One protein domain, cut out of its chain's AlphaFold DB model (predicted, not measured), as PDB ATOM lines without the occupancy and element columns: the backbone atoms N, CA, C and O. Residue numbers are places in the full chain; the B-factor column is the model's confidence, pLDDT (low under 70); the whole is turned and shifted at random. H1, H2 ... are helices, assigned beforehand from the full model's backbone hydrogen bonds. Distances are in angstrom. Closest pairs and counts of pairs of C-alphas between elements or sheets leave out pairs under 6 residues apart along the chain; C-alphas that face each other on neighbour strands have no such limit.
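Overview. This is residues 2 to 7, 21 to 94 and 283 to 318 of the 318 residues of the protein "Myotubularin-related protein 14" of Schizaphis graminum (UniProt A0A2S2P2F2). What shape do these helices make? The helical hairpin of H2 and H3 packs across the side-by-side pair H5 and H6, two helices over two, with short H7 beside H3 and over the last residues of H6. H4 sits at one end by H5, and H1 at the other end near H2. What is it made of? The printed part has 116 residues with seven named helices, H1 to H7 along the chain, and no named strand; the class is all helix. It is compact, with a radius of gyration of the C-alphas of 13.8 A and spans of 41 by 29 by 22 A.

Arrangement. What touches the hub? H6, residues 283 to 302, touches H5, residues 75 to 85, at a shallow tilt of 30 degrees, closest at C-alphas 80 and 292, 5.6 A. H3, residues 46 to 59, touches H6 with residues 46 to 50 alone, closest at C-alphas 46 and 291, 5.1 A; H7, residues 309 to 314, does at C-alphas 312 and 298, 6.0 A. H2, residues 22 to 36, touches H6 at C-alphas 36 and 284, 5.1 A, and forms the hairpin with H3, closest at C-alphas 24 and 57, 5.2 A. What lies beyond? H4, residues 65 to 70, only just touches H5, with 3 pairs of C-alphas within 8 A, closest 68 and 75, 7.4 A. H1, residues 2 to 7, is close but not clearly touching H2, at C-alphas 2 and 30, 7.2 A. Are the backbones helical? Every O i to N i+4 pair is within hydrogen-bond range in H1, H2, H4, H6 and H7, against 9 of 10 in H3 and 4 of 7 in H5.

Along the chain. Where is H6? It runs 28.8 A from C-alpha 283 at (38.481, 27.885, 13.228) to C-alpha 302. How long are H2 and H3? They measure 21.0 A and 18.4 A.

Size, cuts and confidence. Where is the printed part cut? Residues 8 to 20 and 95 to 282 are not printed, with C-alpha gaps of 27.0 A and 15.3 A. Where is confidence low? Residues 303 to 312 and 314 to 318 have pLDDT under 70.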
ATOM      1  N   LEU A   2      37.375  36.911  -3.187       71.12
ATOM      2  CA  LEU A   2      36.443  35.883  -2.673       71.12
ATOM      3  C   LEU A   2      34.961  36.263  -2.810       71.12
ATOM      4  O   LEU A   2      34.154  35.418  -3.177       71.12
ATOM      5  N   LYS A   3      34.621  37.545  -2.621       73.12
ATOM      6  CA  LYS A   3      33.269  38.070  -2.878       73.12
ATOM      7  C   LYS A   3      32.779  37.784  -4.306       73.12
ATOM      8  O   LYS A   3      31.630  37.409  -4.476       73.12
ATOM      9  N   TYR A   4      33.647  37.878  -5.317       71.81
ATOM     10  CA  TYR A   4      33.273  37.581  -6.706       71.81
ATOM     11  C   TYR A   4      33.024  36.093  -6.936       71.81
ATOM     12  O   TYR A   4      32.090  35.749  -7.648       71.81
ATOM     13  N   VAL A   5      33.828  35.220  -6.315       78.25
ATOM     14  CA  VAL A   5      33.646  33.761  -6.425       78.25
ATOM     15  C   VAL A   5      32.357  33.325  -5.738       78.25
ATOM     16  O   VAL A   5      31.700  32.401  -6.192       78.25
ATOM     17  N   TRP A   6      32.007  33.981  -4.633       74.75
ATOM     18  CA  TRP A   6      30.873  33.583  -3.811       74.75
ATOM     19  C   TRP A   6      29.533  34.162  -4.282       74.75
ATOM     20  O   TRP A   6      28.521  33.473  -4.237       74.75
ATOM     21  N   CYS A   7      29.507  35.421  -4.729       71.25
ATOM     22  CA  CYS A   7      28.267  36.102  -5.118       71.25
ATOM     23  C   CYS A   7      27.860  35.860  -6.580       71.25
ATOM     24  O   CYS A   7      26.717  36.132  -6.938       71.25
ATOM     25  N   ASP A  21      54.012  32.542 -12.490       90.31
ATOM     26  CA  ASP A  21      54.410  33.047 -11.156       90.31
ATOM     27  C   ASP A  21      53.213  33.458 -10.280       90.31
ATOM     28  O   ASP A  21      52.809  32.792  -9.331       90.31
ATOM     29  N   ARG A  22      52.608  34.611 -10.593       92.62
ATOM     30  CA  ARG A  22      51.547  35.204  -9.764       92.62
ATOM     31  C   ARG A  22      50.247  34.407  -9.822       92.62
ATOM     32  O   ARG A  22      49.512  34.376  -8.842       92.62
ATOM     33  N   THR A  23      49.952  33.772 -10.950       93.88
ATOM     34  CA  THR A  23      48.736  32.969 -11.114       93.88
ATOM     35  C   THR A  23      48.676  31.794 -10.139       93.88
ATOM     36  O   THR A  23      47.695  31.741  -9.397       93.88
ATOM     37  N   PRO A  24      49.682  30.901 -10.049       93.94
ATOM     38  CA  PRO A  24      49.626  29.801  -9.092       93.94
ATOM     39  C   PRO A  24      49.604  30.278  -7.636       93.94
ATOM     40  O   PRO A  24      48.892  29.692  -6.823       93.94
ATOM     41  N   MET A  25      50.252  31.405  -7.315       94.81
ATOM     42  CA  MET A  25      50.127  32.050  -6.000       94.81
ATOM     43  C   MET A  25      48.677  32.463  -5.692       94.81
ATOM     44  O   MET A  25      48.138  32.104  -4.646       94.81
ATOM     45  N   PHE A  26      48.011  33.190  -6.596       94.81
ATOM     46  CA  PHE A  26      46.626  33.621  -6.374       94.81
ATOM     47  C   PHE A  26      45.643  32.449  -6.323       94.81
ATOM     48  O   PHE A  26      44.729  32.463  -5.497       94.81
ATOM     49  N   ILE A  27      45.838  31.428  -7.163       95.12
ATOM     50  CA  ILE A  27      45.033  30.202  -7.135       95.12
ATOM     51  C   ILE A  27      45.219  29.479  -5.796       95.12
ATOM     52  O   ILE A  27      44.224  29.130  -5.160       95.12
ATOM     53  N   SER A  28      46.462  29.343  -5.323       96.62
ATOM     54  CA  SER A  28      46.791  28.718  -4.034       96.62
ATOM     55  C   SER A  28      46.118  29.439  -2.865       96.62
ATOM     56  O   SER A  28      45.446  28.817  -2.041       96.62
ATOM     57  N   LEU A  29      46.243  30.770  -2.807       96.06
ATOM     58  CA  LEU A  29      45.624  31.588  -1.759       96.06
ATOM     59  C   LEU A  29      44.097  31.490  -1.788       96.06
ATOM     60  O   LEU A  29      43.465  31.355  -0.739       96.06
ATOM     61  N   LEU A  30      43.496  31.514  -2.981       95.19
ATOM     62  CA  LEU A  30      42.055  31.356  -3.136       95.19
ATOM     63  C   LEU A  30      41.594  29.973  -2.657       95.19
ATOM     64  O   LEU A  30      40.648  29.881  -1.873       95.19
ATOM     65  N   ARG A  31      42.282  28.910  -3.090       95.25
ATOM     66  CA  ARG A  31      41.984  27.519  -2.727       95.25
ATOM     67  C   ARG A  31      42.067  27.314  -1.219       95.25
ATOM     68  O   ARG A  31      41.116  26.812  -0.625       95.25
ATOM     69  N   MET A  32      43.168  27.730  -0.595       96.25
ATOM     70  CA  MET A  32      43.355  27.599   0.851       96.25
ATOM     71  C   MET A  32      42.341  28.435   1.631       96.25
ATOM     72  O   MET A  32      41.812  27.960   2.633       96.25
ATOM     73  N   SER A  33      42.000  29.634   1.147       94.81
ATOM     74  CA  SER A  33      40.976  30.469   1.775       94.81
ATOM     75  C   SER A  33      39.590  29.814   1.747       94.81
ATOM     76  O   SER A  33      38.936  29.716   2.782       94.81
ATOM     77  N   LEU A  34      39.152  29.315   0.586       93.56
ATOM     78  CA  LEU A  34      37.861  28.628   0.448       93.56
ATOM     79  C   LEU A  34      37.827  27.309   1.225       93.56
ATOM     80  O   LEU A  34      36.800  26.946   1.804       93.56
ATOM     81  N   TRP A  35      38.947  26.584   1.241       95.81
ATOM     82  CA  TRP A  35      39.079  25.382   2.051       95.81
ATOM     83  C   TRP A  35      38.922  25.731   3.523       95.81
ATOM     84  O   TRP A  35      38.083  25.106   4.164       95.81
ATOM     85  N   ALA A  36      39.630  26.744   4.039       95.12
ATOM     86  CA  ALA A  36      39.588  27.161   5.443       95.12
ATOM     87  C   ALA A  36      38.193  27.607   5.908       95.12
ATOM     88  O   ALA A  36      37.835  27.364   7.062       95.12
ATOM     89  N   ASP A  37      37.376  28.130   4.994       92.69
ATOM     90  CA  ASP A  37      35.962  28.451   5.239       92.69
ATOM     91  C   ASP A  37      35.027  27.235   5.195       92.69
ATOM     92  O   ASP A  37      33.851  27.334   5.534       92.69
ATOM     93  N   GLY A  38      35.529  26.074   4.775       91.62
ATOM     94  CA  GLY A  38      34.735  24.853   4.646       91.62
ATOM     95  C   GLY A  38      33.821  24.864   3.421       91.62
ATOM     96  O   GLY A  38      32.809  24.161   3.403       91.62
ATOM     97  N   VAL A  39      34.164  25.651   2.397       90.81
ATOM     98  CA  VAL A  39      33.406  25.733   1.141       90.81
ATOM     99  C   VAL A  39      33.801  24.605   0.196       90.81
ATOM    100  O   VAL A  39      32.930  23.910  -0.327       90.81
ATOM    101  N   ILE A  40      35.105  24.380   0.024       92.88
ATOM    102  CA  ILE A  40      35.659  23.344  -0.858       92.88
ATOM    103  C   ILE A  40      36.488  22.336  -0.066       92.88
ATOM    104  O   ILE A  40      36.972  22.650   1.022       92.88
ATOM    105  N   HIS A  41      36.690  21.142  -0.636       93.88
ATOM    106  CA  HIS A  41      37.629  20.140  -0.111       93.88
ATOM    107  C   HIS A  41      37.432  19.849   1.387       93.88
ATOM    108  O   HIS A  41      38.393  19.710   2.136       93.88
ATOM    109  N   LYS A  42      36.171  19.800   1.840       93.75
ATOM    110  CA  LYS A  42      35.806  19.777   3.271       93.75
ATOM    111  C   LYS A  42      36.358  18.565   4.024       93.75
ATOM    112  O   LYS A  42      36.551  18.638   5.229       93.75
ATOM    113  N   SER A  43      36.593  17.467   3.310       94.44
ATOM    114  CA  SER A  43      37.173  16.234   3.839       94.44
ATOM    115  C   SER A  43      38.697  16.270   3.961       94.44
ATOM    116  O   SER A  43      39.254  15.376   4.589       94.44
ATOM    117  N   LEU A  44      39.378  17.261   3.368       95.19
ATOM    118  CA  LEU A  44      40.836  17.312   3.369       95.19
ATOM    119  C   LEU A  44      41.382  17.891   4.673       95.19
ATOM    120  O   LEU A  44      40.992  18.985   5.100       95.19
ATOM    121  N   SER A  45      42.349  17.181   5.252       95.12
ATOM    122  CA  SER A  45      43.173  17.657   6.360       95.12
ATOM    123  C   SER A  45      44.136  18.779   5.917       95.12
ATOM    124  O   SER A  45      44.346  18.981   4.715       95.12
ATOM    125  N   PRO A  46      44.773  19.502   6.862       94.81
ATOM    126  CA  PRO A  46      45.790  20.506   6.538       94.81
ATOM    127  C   PRO A  46      46.959  19.972   5.690       94.81
ATOM    128  O   PRO A  46      47.412  20.658   4.778       94.81
ATOM    129  N   SER A  47      47.425  18.742   5.930       93.38
ATOM    130  CA  SER A  47      48.494  18.138   5.119       93.38
ATOM    131  C   SER A  47      48.020  17.799   3.705       93.38
ATOM    132  O   SER A  47      48.736  18.040   2.736       93.38
ATOM    133  N   GLN A  48      46.785  17.311   3.563       94.12
ATOM    134  CA  GLN A  48      46.213  16.950   2.266       94.12
ATOM    135  C   GLN A  48      45.923  18.173   1.390       94.12
ATOM    136  O   GLN A  48      46.196  18.141   0.191       94.12
ATOM    137  N   ILE A  49      45.403  19.268   1.963       95.75
ATOM    138  CA  ILE A  49      45.208  20.505   1.191       95.75
ATOM    139  C   ILE A  49      46.549  21.138   0.809       95.75
ATOM    140  O   ILE A  49      46.668  21.690  -0.286       95.75
ATOM    141  N   LEU A  50      47.569  21.025   1.668       95.12
ATOM    142  CA  LEU A  50      48.924  21.475   1.362       95.12
ATOM    143  C   LEU A  50      49.515  20.673   0.199       95.12
ATOM    144  O   LEU A  50      49.995  21.271  -0.760       95.12
ATOM    145  N   TYR A  51      49.395  19.342   0.237       93.12
ATOM    146  CA  TYR A  51      49.803  18.460  -0.857       93.12
ATOM    147  C   TYR A  51      49.099  18.824  -2.169       93.12
ATOM    148  O   TYR A  51      49.756  19.004  -3.192       93.12
ATOM    149  N   LEU A  52      47.772  19.003  -2.136       94.00
ATOM    150  CA  LEU A  52      47.002  19.408  -3.314       94.00
ATOM    151  C   LEU A  52      47.487  20.750  -3.869       94.00
ATOM    152  O   LEU A  52      47.624  20.894  -5.079       94.00
ATOM    153  N   THR A  53      47.749  21.719  -2.994       95.19
ATOM    154  CA  THR A  53      48.198  23.060  -3.388       95.19
ATOM    155  C   THR A  53      49.583  22.994  -4.026       95.19
ATOM    156  O   THR A  53      49.772  23.474  -5.136       95.19
ATOM    157  N   LEU A  54      50.547  22.340  -3.380       92.12
ATOM    158  CA  LEU A  54      51.901  22.188  -3.915       92.12
ATOM    159  C   LEU A  54      51.908  21.407  -5.234       92.12
ATOM    160  O   LEU A  54      52.454  21.875  -6.232       92.12
ATOM    161  N   GLY A  55      51.268  20.238  -5.260       90.25
ATOM    162  CA  GLY A  55      51.244  19.370  -6.431       90.25
ATOM    163  C   GLY A  55      50.520  20.002  -7.615       90.25
ATOM    164  O   GLY A  55      51.067  20.050  -8.713       90.25
ATOM    165  N   TYR A  56      49.304  20.508  -7.402       91.62
ATOM    166  CA  TYR A  56      48.447  20.970  -8.493       91.62
ATOM    167  C   TYR A  56      48.726  22.418  -8.895       91.62
ATOM    168  O   TYR A  56      48.823  22.713 -10.084       91.62
ATOM    169  N   ASP A  57      48.857  23.317  -7.917       93.50
ATOM    170  CA  ASP A  57      48.966  24.744  -8.208       93.50
ATOM    171  C   ASP A  57      50.410  25.134  -8.547       93.50
ATOM    172  O   ASP A  57      50.595  26.023  -9.361       93.50
ATOM    173  N   TRP A  58      51.437  24.466  -8.007       91.25
ATOM    174  CA  TRP A  58      52.836  24.853  -8.255       91.25
ATOM    175  C   TRP A  58      53.567  23.921  -9.217       91.25
ATOM    176  O   TRP A  58      54.077  24.365 -10.247       91.25
ATOM    177  N   TYR A  59      53.625  22.629  -8.894       87.88
ATOM    178  CA  TYR A  59      54.472  21.693  -9.630       87.88
ATOM    179  C   TYR A  59      53.867  21.269 -10.967       87.88
ATOM    180  O   TYR A  59      54.529  21.373 -11.999       87.88
ATOM    181  N   LEU A  60      52.593  20.871 -10.984       87.12
ATOM    182  CA  LEU A  60      51.900  20.499 -12.220       87.12
ATOM    183  C   LEU A  60      51.670  21.705 -13.142       87.12
ATOM    184  O   LEU A  60      51.629  21.554 -14.361       87.12
ATOM    185  N   PHE A  61      51.577  22.907 -12.569       83.94
ATOM    186  CA  PHE A  61      51.476  24.159 -13.320       83.94
ATOM    187  C   PHE A  61      52.785  24.529 -14.048       83.94
ATOM    188  O   PHE A  61      52.792  25.429 -14.886       83.94
ATOM    189  N   GLY A  62      53.888  23.822 -13.769       82.00
ATOM    190  CA  GLY A  62      55.169  24.006 -14.450       82.00
ATOM    191  C   GLY A  62      55.945  25.236 -13.980       82.00
ATOM    192  O   GLY A  62      56.674  25.842 -14.766       82.00
ATOM    193  N   HIS A  63      55.784  25.636 -12.715       81.50
ATOM    194  CA  HIS A  63      56.513  26.773 -12.167       81.50
ATOM    195  C   HIS A  63      58.024  26.483 -12.122       81.50
ATOM    196  O   HIS A  63      58.466  25.534 -11.476       81.50
ATOM    197  N   ASN A  64      58.847  27.344 -12.733       82.94
ATOM    198  CA  ASN A  64      60.308  27.252 -12.639       82.94
ATOM    199  C   ASN A  64      60.813  27.941 -11.356       82.94
ATOM    200  O   ASN A  64      61.321  29.063 -11.363       82.94
ATOM    201  N   LEU A  65      60.556  27.279 -10.227       83.44
ATOM    202  CA  LEU A  65      60.916  27.759  -8.891       83.44
ATOM    203  C   LEU A  65      62.435  27.827  -8.694       83.44
ATOM    204  O   LEU A  65      62.904  28.755  -8.044       83.44
ATOM    205  N   GLU A  66      63.197  26.923  -9.315       82.88
ATOM    206  CA  GLU A  66      64.664  26.945  -9.294       82.88
ATOM    207  C   GLU A  66      65.204  28.291  -9.790       82.88
ATOM    208  O   GLU A  66      65.935  28.973  -9.074       82.88
ATOM    209  N   ASN A  67      64.738  28.749 -10.958       85.50
ATOM    210  CA  ASN A  67      65.170  30.028 -11.519       85.50
ATOM    211  C   ASN A  67      64.784  31.240 -10.659       85.50
ATOM    212  O   ASN A  67      65.458  32.270 -10.702       85.50
ATOM    213  N   ARG A  68      63.671  31.164  -9.922       86.62
ATOM    214  CA  ARG A  68      63.277  32.232  -8.992       86.62
ATOM    215  C   ARG A  68      64.151  32.221  -7.747       86.62
ATOM    216  O   ARG A  68      64.632  33.274  -7.339       86.62
ATOM    217  N   LEU A  69      64.456  31.039  -7.222       84.94
ATOM    218  CA  LEU A  69      65.329  30.890  -6.067       84.94
ATOM    219  C   LEU A  69      66.759  31.370  -6.361       84.94
ATOM    220  O   LEU A  69      67.353  32.048  -5.527       84.94
ATOM    221  N   GLU A  70      67.284  31.107  -7.563       84.88
ATOM    222  CA  GLU A  70      68.571  31.653  -8.035       84.88
ATOM    223  C   GLU A  70      68.605  33.187  -8.038       84.88
ATOM    224  O   GLU A  70      69.644  33.795  -7.786       84.88
ATOM    225  N   LYS A  71      67.460  33.823  -8.298       87.25
ATOM    226  CA  LYS A  71      67.294  35.283  -8.274       87.25
ATOM    227  C   LYS A  71      67.028  35.837  -6.872       87.25
ATOM    228  O   LYS A  71      66.886  37.047  -6.721       87.25
ATOM    229  N   GLY A  72      66.962  34.976  -5.854       85.00
ATOM    230  CA  GLY A  72      66.599  35.352  -4.487       85.00
ATOM    231  C   GLY A  72      65.103  35.623  -4.298       85.00
ATOM    232  O   GLY A  72      64.710  36.220  -3.298       85.00
ATOM    233  N   GLU A  73      64.261  35.201  -5.243       88.56
ATOM    234  CA  GLU A  73      62.812  35.376  -5.202       88.56
ATOM    235  C   GLU A  73      62.142  34.086  -4.720       88.56
ATOM    236  O   GLU A  73      61.884  33.167  -5.496       88.56
ATOM    237  N   ASP A  74      61.815  34.008  -3.434       89.44
ATOM    238  CA  ASP A  74      61.117  32.842  -2.887       89.44
ATOM    239  C   ASP A  74      59.592  33.033  -2.904       89.44
ATOM    240  O   ASP A  74      58.936  33.273  -1.888       89.44
ATOM    241  N   ILE A  75      59.021  32.985  -4.110       91.06
ATOM    242  CA  ILE A  75      57.591  33.237  -4.341       91.06
ATOM    243  C   ILE A  75      56.686  32.170  -3.705       91.06
ATOM    244  O   ILE A  75      55.601  32.493  -3.210       91.06
ATOM    245  N   MET A  76      57.129  30.909  -3.673       91.06
ATOM    246  CA  MET A  76      56.383  29.835  -3.019       91.06
ATOM    247  C   MET A  76      56.366  30.056  -1.509       91.06
ATOM    248  O   MET A  76      55.289  30.065  -0.910       91.06
ATOM    249  N   HIS A  77      57.526  30.315  -0.896       91.50
ATOM    250  CA  HIS A  77      57.582  30.639   0.525       91.50
ATOM    251  C   HIS A  77      56.753  31.877   0.857       91.50
ATOM    252  O   HIS A  77      56.004  31.874   1.836       91.50
ATOM    253  N   PHE A  78      56.823  32.914   0.016       94.00
ATOM    254  CA  PHE A  78      56.000  34.108   0.159       94.00
ATOM    255  C   PHE A  78      54.503  33.774   0.171       94.00
ATOM    256  O   PHE A  78      53.787  34.266   1.041       94.00
ATOM    257  N   CYS A  79      54.031  32.901  -0.724       96.00
ATOM    258  CA  CYS A  79      52.629  32.484  -0.774       96.00
ATOM    259  C   CYS A  79      52.147  31.886   0.558       96.00
ATOM    260  O   CYS A  79      51.103  32.286   1.078       96.00
ATOM    261  N   PHE A  80      52.903  30.953   1.141       95.25
ATOM    262  CA  PHE A  80      52.520  30.316   2.409       95.25
ATOM    263  C   PHE A  80      52.746  31.223   3.618       95.25
ATOM    264  O   PHE A  80      51.954  31.212   4.563       95.25
ATOM    265  N   HIS A  81      53.766  32.079   3.573       95.12
ATOM    266  CA  HIS A  81      53.955  33.134   4.560       95.12
ATOM    267  C   HIS A  81      52.772  34.116   4.561       95.12
ATOM    268  O   HIS A  81      52.351  34.567   5.627       95.12
ATOM    269  N   PHE A  82      52.193  34.405   3.388       95.88
ATOM    270  CA  PHE A  82      51.075  35.335   3.240       95.88
ATOM    271  C   PHE A  82      49.796  34.871   3.955       95.88
ATOM    272  O   PHE A  82      48.953  35.699   4.304       95.88
ATOM    273  N   LEU A  83      49.667  33.571   4.250       95.19
ATOM    274  CA  LEU A  83      48.501  33.012   4.944       95.19
ATOM    275  C   LEU A  83      48.198  33.712   6.272       95.19
ATOM    276  O   LEU A  83      47.028  33.894   6.606       95.19
ATOM    277  N   LYS A  84      49.229  34.183   6.985       94.12
ATOM    278  CA  LYS A  84      49.060  34.888   8.265       94.12
ATOM    279  C   LYS A  84      48.313  36.219   8.156       94.12
ATOM    280  O   LYS A  84      47.790  36.709   9.150       94.12
ATOM    281  N   TYR A  85      48.255  36.808   6.962       93.38
ATOM    282  CA  TYR A  85      47.561  38.075   6.723       93.38
ATOM    283  C   TYR A  85      46.099  37.888   6.306       93.38
ATOM    284  O   TYR A  85      45.349  38.858   6.291       93.38
ATOM    285  N   ILE A  86      45.674  36.655   6.002       92.62
ATOM    286  CA  ILE A  86      44.300  36.341   5.575       92.62
ATOM    287  C   ILE A  86      43.511  35.532   6.615       92.62
ATOM    288  O   ILE A  86      42.502  34.898   6.286       92.62
ATOM    289  N   PHE A  87      43.967  35.552   7.872       91.38
ATOM    290  CA  PHE A  87      43.264  34.954   9.011       91.38
ATOM    291  C   PHE A  87      41.982  35.705   9.375       91.38
ATOM    292  O   PHE A  87      41.036  35.074   9.841       91.38
ATOM    293  N   SER A  88      41.951  37.025   9.145       85.94
ATOM    294  CA  SER A  88      40.795  37.868   9.467       85.94
ATOM    295  C   SER A  88      39.531  37.389   8.753       85.94
ATOM    296  O   SER A  88      39.579  36.942   7.601       85.94
ATOM    297  N   ASP A  89      38.390  37.565   9.418       83.19
ATOM    298  CA  ASP A  89      37.068  37.306   8.851       83.19
ATOM    299  C   ASP A  89      36.750  38.223   7.653       83.19
ATOM    300  O   ASP A  89      35.886  37.895   6.844       83.19
ATOM    301  N   ASP A  90      37.507  39.310   7.452       84.56
ATOM    302  CA  ASP A  90      37.430  40.151   6.243       84.56
ATOM    303  C   ASP A  90      37.719  39.362   4.953       84.56
ATOM    304  O   ASP A  90      37.270  39.725   3.860       84.56
ATOM    305  N   PHE A  91      38.471  38.266   5.084       84.38
ATOM    306  CA  PHE A  91      38.826  37.352   4.002       84.38
ATOM    307  C   PHE A  91      37.983  36.076   4.008       84.38
ATOM    308  O   PHE A  91      38.315  35.130   3.296       84.38
ATOM    309  N   LYS A  92      36.907  36.031   4.796       85.75
ATOM    310  CA  LYS A  92      35.955  34.926   4.807       85.75
ATOM    311  C   LYS A  92      34.913  35.102   3.706       85.75
ATOM    312  O   LYS A  92      34.545  36.212   3.315       85.75
ATOM    313  N   THR A  93      34.410  33.988   3.199       82.69
ATOM    314  CA  THR A  93      33.204  33.963   2.370       82.69
ATOM    315  C   THR A  93      32.012  34.516   3.162       82.69
ATOM    316  O   THR A  93      31.778  34.100   4.300       82.69
ATOM    317  N   PRO A  94      31.260  35.488   2.612       78.75
ATOM    318  CA  PRO A  94      30.135  36.062   3.332       78.75
ATOM    319  C   PRO A  94      29.075  34.981   3.554       78.75
ATOM    320  O   PRO A  94      28.696  34.272   2.623       78.75
ATOM    321  N   SER A 283      38.304  29.171  13.931       88.31
ATOM    322  CA  SER A 283      38.481  27.885  13.228       88.31
ATOM    323  C   SER A 283      39.248  28.056  11.906       88.31
ATOM    324  O   SER A 283      40.079  27.219  11.555       88.31
ATOM    325  N   ARG A 284      39.031  29.178  11.209       92.94
ATOM    326  CA  ARG A 284      39.738  29.544   9.977       92.94
ATOM    327  C   ARG A 284      41.226  29.787  10.228       92.94
ATOM    328  O   ARG A 284      42.057  29.218   9.523       92.94
ATOM    329  N   GLU A 285      41.549  30.598  11.232       94.25
ATOM    330  CA  GLU A 285      42.925  30.899  11.632       94.25
ATOM    331  C   GLU A 285      43.686  29.622  11.988       94.25
ATOM    332  O   GLU A 285      44.762  29.385  11.446       94.25
ATOM    333  N   ASN A 286      43.084  28.735  12.786       94.38
ATOM    334  CA  ASN A 286      43.675  27.437  13.123       94.38
ATOM    335  C   ASN A 286      44.009  26.603  11.879       94.38
ATOM    336  O   ASN A 286      45.088  26.021  11.783       94.38
ATOM    337  N   ARG A 287      43.098  26.556  10.901       94.94
ATOM    338  CA  ARG A 287      43.283  25.768   9.676       94.94
ATOM    339  C   ARG A 287      44.378  26.333   8.780       94.94
ATOM    340  O   ARG A 287      45.215  25.572   8.300       94.94
ATOM    341  N   LEU A 288      44.389  27.646   8.563       96.56
ATOM    342  CA  LEU A 288      45.410  28.296   7.741       96.56
ATOM    343  C   LEU A 288      46.779  28.300   8.430       96.56
ATOM    344  O   LEU A 288      47.791  28.085   7.766       96.56
ATOM    345  N   SER A 289      46.810  28.481   9.752       96.25
ATOM    346  CA  SER A 289      48.026  28.371  10.558       96.25
ATOM    347  C   SER A 289      48.606  26.958  10.484       96.25
ATOM    348  O   SER A 289      49.784  26.804  10.182       96.25
ATOM    349  N   ALA A 290      47.775  25.917  10.610       95.75
ATOM    350  CA  ALA A 290      48.227  24.533  10.471       95.75
ATOM    351  C   ALA A 290      48.881  24.258   9.105       95.75
ATOM    352  O   ALA A 290      49.945  23.647   9.049       95.75
ATOM    353  N   VAL A 291      48.287  24.740   8.006       96.19
ATOM    354  CA  VAL A 291      48.878  24.607   6.660       96.19
ATOM    355  C   VAL A 291      50.208  25.352   6.565       96.19
ATOM    356  O   VAL A 291      51.190  24.803   6.069       96.19
ATOM    357  N   ARG A 292      50.251  26.592   7.064       96.06
ATOM    358  CA  ARG A 292      51.453  27.428   7.056       96.06
ATOM    359  C   ARG A 292      52.600  26.785   7.842       96.06
ATOM    360  O   ARG A 292      53.719  26.736   7.343       96.06
ATOM    361  N   GLU A 293      52.333  26.299   9.050       94.88
ATOM    362  CA  GLU A 293      53.340  25.668   9.909       94.88
ATOM    363  C   GLU A 293      53.835  24.340   9.324       94.88
ATOM    364  O   GLU A 293      55.039  24.088   9.313       94.88
ATOM    365  N   LEU A 294      52.937  23.523   8.758       93.56
ATOM    366  CA  LEU A 294      53.328  22.310   8.033       93.56
ATOM    367  C   LEU A 294      54.250  22.636   6.857       93.56
ATOM    368  O   LEU A 294      55.301  22.014   6.720       93.56
ATOM    369  N   PHE A 295      53.892  23.641   6.053       93.12
ATOM    370  CA  PHE A 295      54.739  24.083   4.952       93.12
ATOM    371  C   PHE A 295      56.103  24.551   5.456       93.12
ATOM    372  O   PHE A 295      57.110  24.060   4.966       93.12
ATOM    373  N   HIS A 296      56.166  25.448   6.447       91.25
ATOM    374  CA  HIS A 296      57.444  25.951   6.961       91.25
ATOM    375  C   HIS A 296      58.323  24.843   7.535       91.25
ATOM    376  O   HIS A 296      59.531  24.854   7.301       91.25
ATOM    377  N   LYS A 297      57.730  23.875   8.242       90.19
ATOM    378  CA  LYS A 297      58.456  22.717   8.762       90.19
ATOM    379  C   LYS A 297      59.083  21.913   7.625       90.19
ATOM    380  O   LYS A 297      60.291  21.703   7.633       90.19
ATOM    381  N   CYS A 298      58.294  21.519   6.625       87.19
ATOM    382  CA  CYS A 298      58.805  20.769   5.476       87.19
ATOM    383  C   CYS A 298      59.826  21.586   4.670       87.19
ATOM    384  O   CYS A 298      60.886  21.083   4.310       87.19
ATOM    385  N   TYR A 299      59.536  22.862   4.426       86.00
ATOM    386  CA  TYR A 299      60.377  23.747   3.627       86.00
ATOM    387  C   TYR A 299      61.728  24.030   4.295       86.00
ATOM    388  O   TYR A 299      62.741  24.086   3.610       86.00
ATOM    389  N   SER A 300      61.768  24.164   5.624       84.50
ATOM    390  CA  SER A 300      63.013  24.349   6.384       84.50
ATOM    391  C   SER A 300      63.883  23.088   6.390       84.50
ATOM    392  O   SER A 300      65.102  23.174   6.302       84.50
ATOM    393  N   THR A 301      63.263  21.905   6.474       80.00
ATOM    394  CA  THR A 301      63.995  20.632   6.544       80.00
ATOM    395  C   THR A 301      64.541  20.179   5.193       80.00
ATOM    396  O   THR A 301      65.664  19.689   5.138       80.00
ATOM    397  N   TYR A 302      63.768  20.322   4.116       74.81
ATOM    398  CA  TYR A 302      64.127  19.762   2.806       74.81
ATOM    399  C   TYR A 302      64.586  20.832   1.810       74.81
ATOM    400  O   TYR A 302      65.317  20.552   0.863       74.81
ATOM    401  N   GLY A 303      64.182  22.086   2.020       69.06
ATOM    402  CA  GLY A 303      64.377  23.139   1.034       69.06
ATOM    403  C   GLY A 303      63.775  22.778  -0.328       69.06
ATOM    404  O   GLY A 303      63.016  21.824  -0.490       69.06
ATOM    405  N   TYR A 304      64.123  23.576  -1.333       63.28
ATOM    406  CA  TYR A 304      63.789  23.291  -2.731       63.28
ATOM    407  C   TYR A 304      64.873  22.453  -3.436       63.28
ATOM    408  O   TYR A 304      64.632  21.846  -4.473       63.28
ATOM    409  N   LYS A 305      66.098  22.455  -2.890       57.94
ATOM    410  CA  LYS A 305      67.314  22.078  -3.621       57.94
ATOM    411  C   LYS A 305      67.615  20.579  -3.659       57.94
ATOM    412  O   LYS A 305      68.457  20.202  -4.464       57.94
ATOM    413  N   THR A 306      66.998  19.739  -2.824       49.75
ATOM    414  CA  THR A 306      67.482  18.354  -2.684       49.75
ATOM    415  C   THR A 306      66.724  17.320  -3.509       49.75
ATOM    416  O   THR A 306      67.369  16.402  -3.992       49.75
ATOM    417  N   ASP A 307      65.415  17.459  -3.761       51.31
ATOM    418  CA  ASP A 307      64.632  16.311  -4.273       51.31
ATOM    419  C   ASP A 307      63.520  16.668  -5.285       51.31
ATOM    420  O   ASP A 307      62.622  15.867  -5.562       51.31
ATOM    421  N   GLY A 308      63.543  17.878  -5.853       54.84
ATOM    422  CA  GLY A 308      62.508  18.326  -6.790       54.84
ATOM    423  C   GLY A 308      61.101  18.364  -6.158       54.84
ATOM    424  O   GLY A 308      60.978  18.452  -4.933       54.84
ATOM    425  N   PRO A 309      60.012  18.307  -6.956       54.97
ATOM    426  CA  PRO A 309      58.642  18.304  -6.429       54.97
ATOM    427  C   PRO A 309      58.383  17.202  -5.397       54.97
ATOM    428  O   PRO A 309      57.563  17.377  -4.497       54.97
ATOM    429  N   GLU A 310      59.109  16.092  -5.505       57.66
ATOM    430  CA  GLU A 310      58.933  14.898  -4.690       57.66
ATOM    431  C   GLU A 310      59.473  15.057  -3.264       57.66
ATOM    432  O   GLU A 310      58.967  14.400  -2.363       57.66
ATOM    433  N   GLY A 311      60.428  15.954  -2.995       65.88
ATOM    434  CA  GLY A 311      61.000  16.119  -1.648       65.88
ATOM    435  C   GLY A 311      59.971  16.522  -0.598       65.88
ATOM    436  O   GLY A 311      59.715  15.809   0.372       65.88
ATOM    437  N   ILE A 312      59.322  17.664  -0.833       68.94
ATOM    438  CA  ILE A 312      58.290  18.188   0.068       68.94
ATOM    439  C   ILE A 312      57.024  17.318  -0.005       68.94
ATOM    440  O   ILE A 312      56.392  17.065   1.021       68.94
ATOM    441  N   LEU A 313      56.648  16.837  -1.197       70.81
ATOM    442  CA  LEU A 313      55.417  16.062  -1.390       70.81
ATOM    443  C   LEU A 313      55.490  14.649  -0.791       70.81
ATOM    444  O   LEU A 313      54.519  14.209  -0.174       70.81
ATOM    445  N   SER A 314      56.625  13.954  -0.916       66.69
ATOM    446  CA  SER A 314      56.794  12.577  -0.424       66.69
ATOM    447  C   SER A 314      56.722  12.471   1.097       66.69
ATOM    448  O   SER A 314      56.365  11.418   1.613       66.69
ATOM    449  N   LYS A 315      57.008  13.552   1.831       67.62
ATOM    450  CA  LYS A 315      56.982  13.586   3.305       67.62
ATOM    451  C   LYS A 315      55.739  14.256   3.892       67.62
ATOM    452  O   LYS A 315      55.580  14.301   5.104       67.62
ATOM    453  N   LEU A 316      54.837  14.771   3.055       66.81
ATOM    454  CA  LEU A 316      53.515  15.230   3.503       66.81
ATOM    455  C   LEU A 316      52.499  14.085   3.636       66.81
ATOM    456  O   LEU A 316      51.448  14.275   4.251       66.81
ATOM    457  N   LEU A 317      52.801  12.918   3.059       59.62
ATOM    458  CA  LEU A 317      51.928  11.739   3.033       59.62
ATOM    459  C   LEU A 317      52.387  10.595   3.961       59.62
ATOM    460  O   LEU A 317      51.608   9.664   4.164       59.62
ATOM    461  N   PHE A 318      53.594  10.674   4.537       47.66
ATOM    462  CA  PHE A 318      54.209   9.673   5.421       47.66
ATOM    463  C   PHE A 318      54.915  10.346   6.598       47.66
ATOM    464  O   PHE A 318      54.923   9.745   7.693       47.66
TER     465      PHE A 318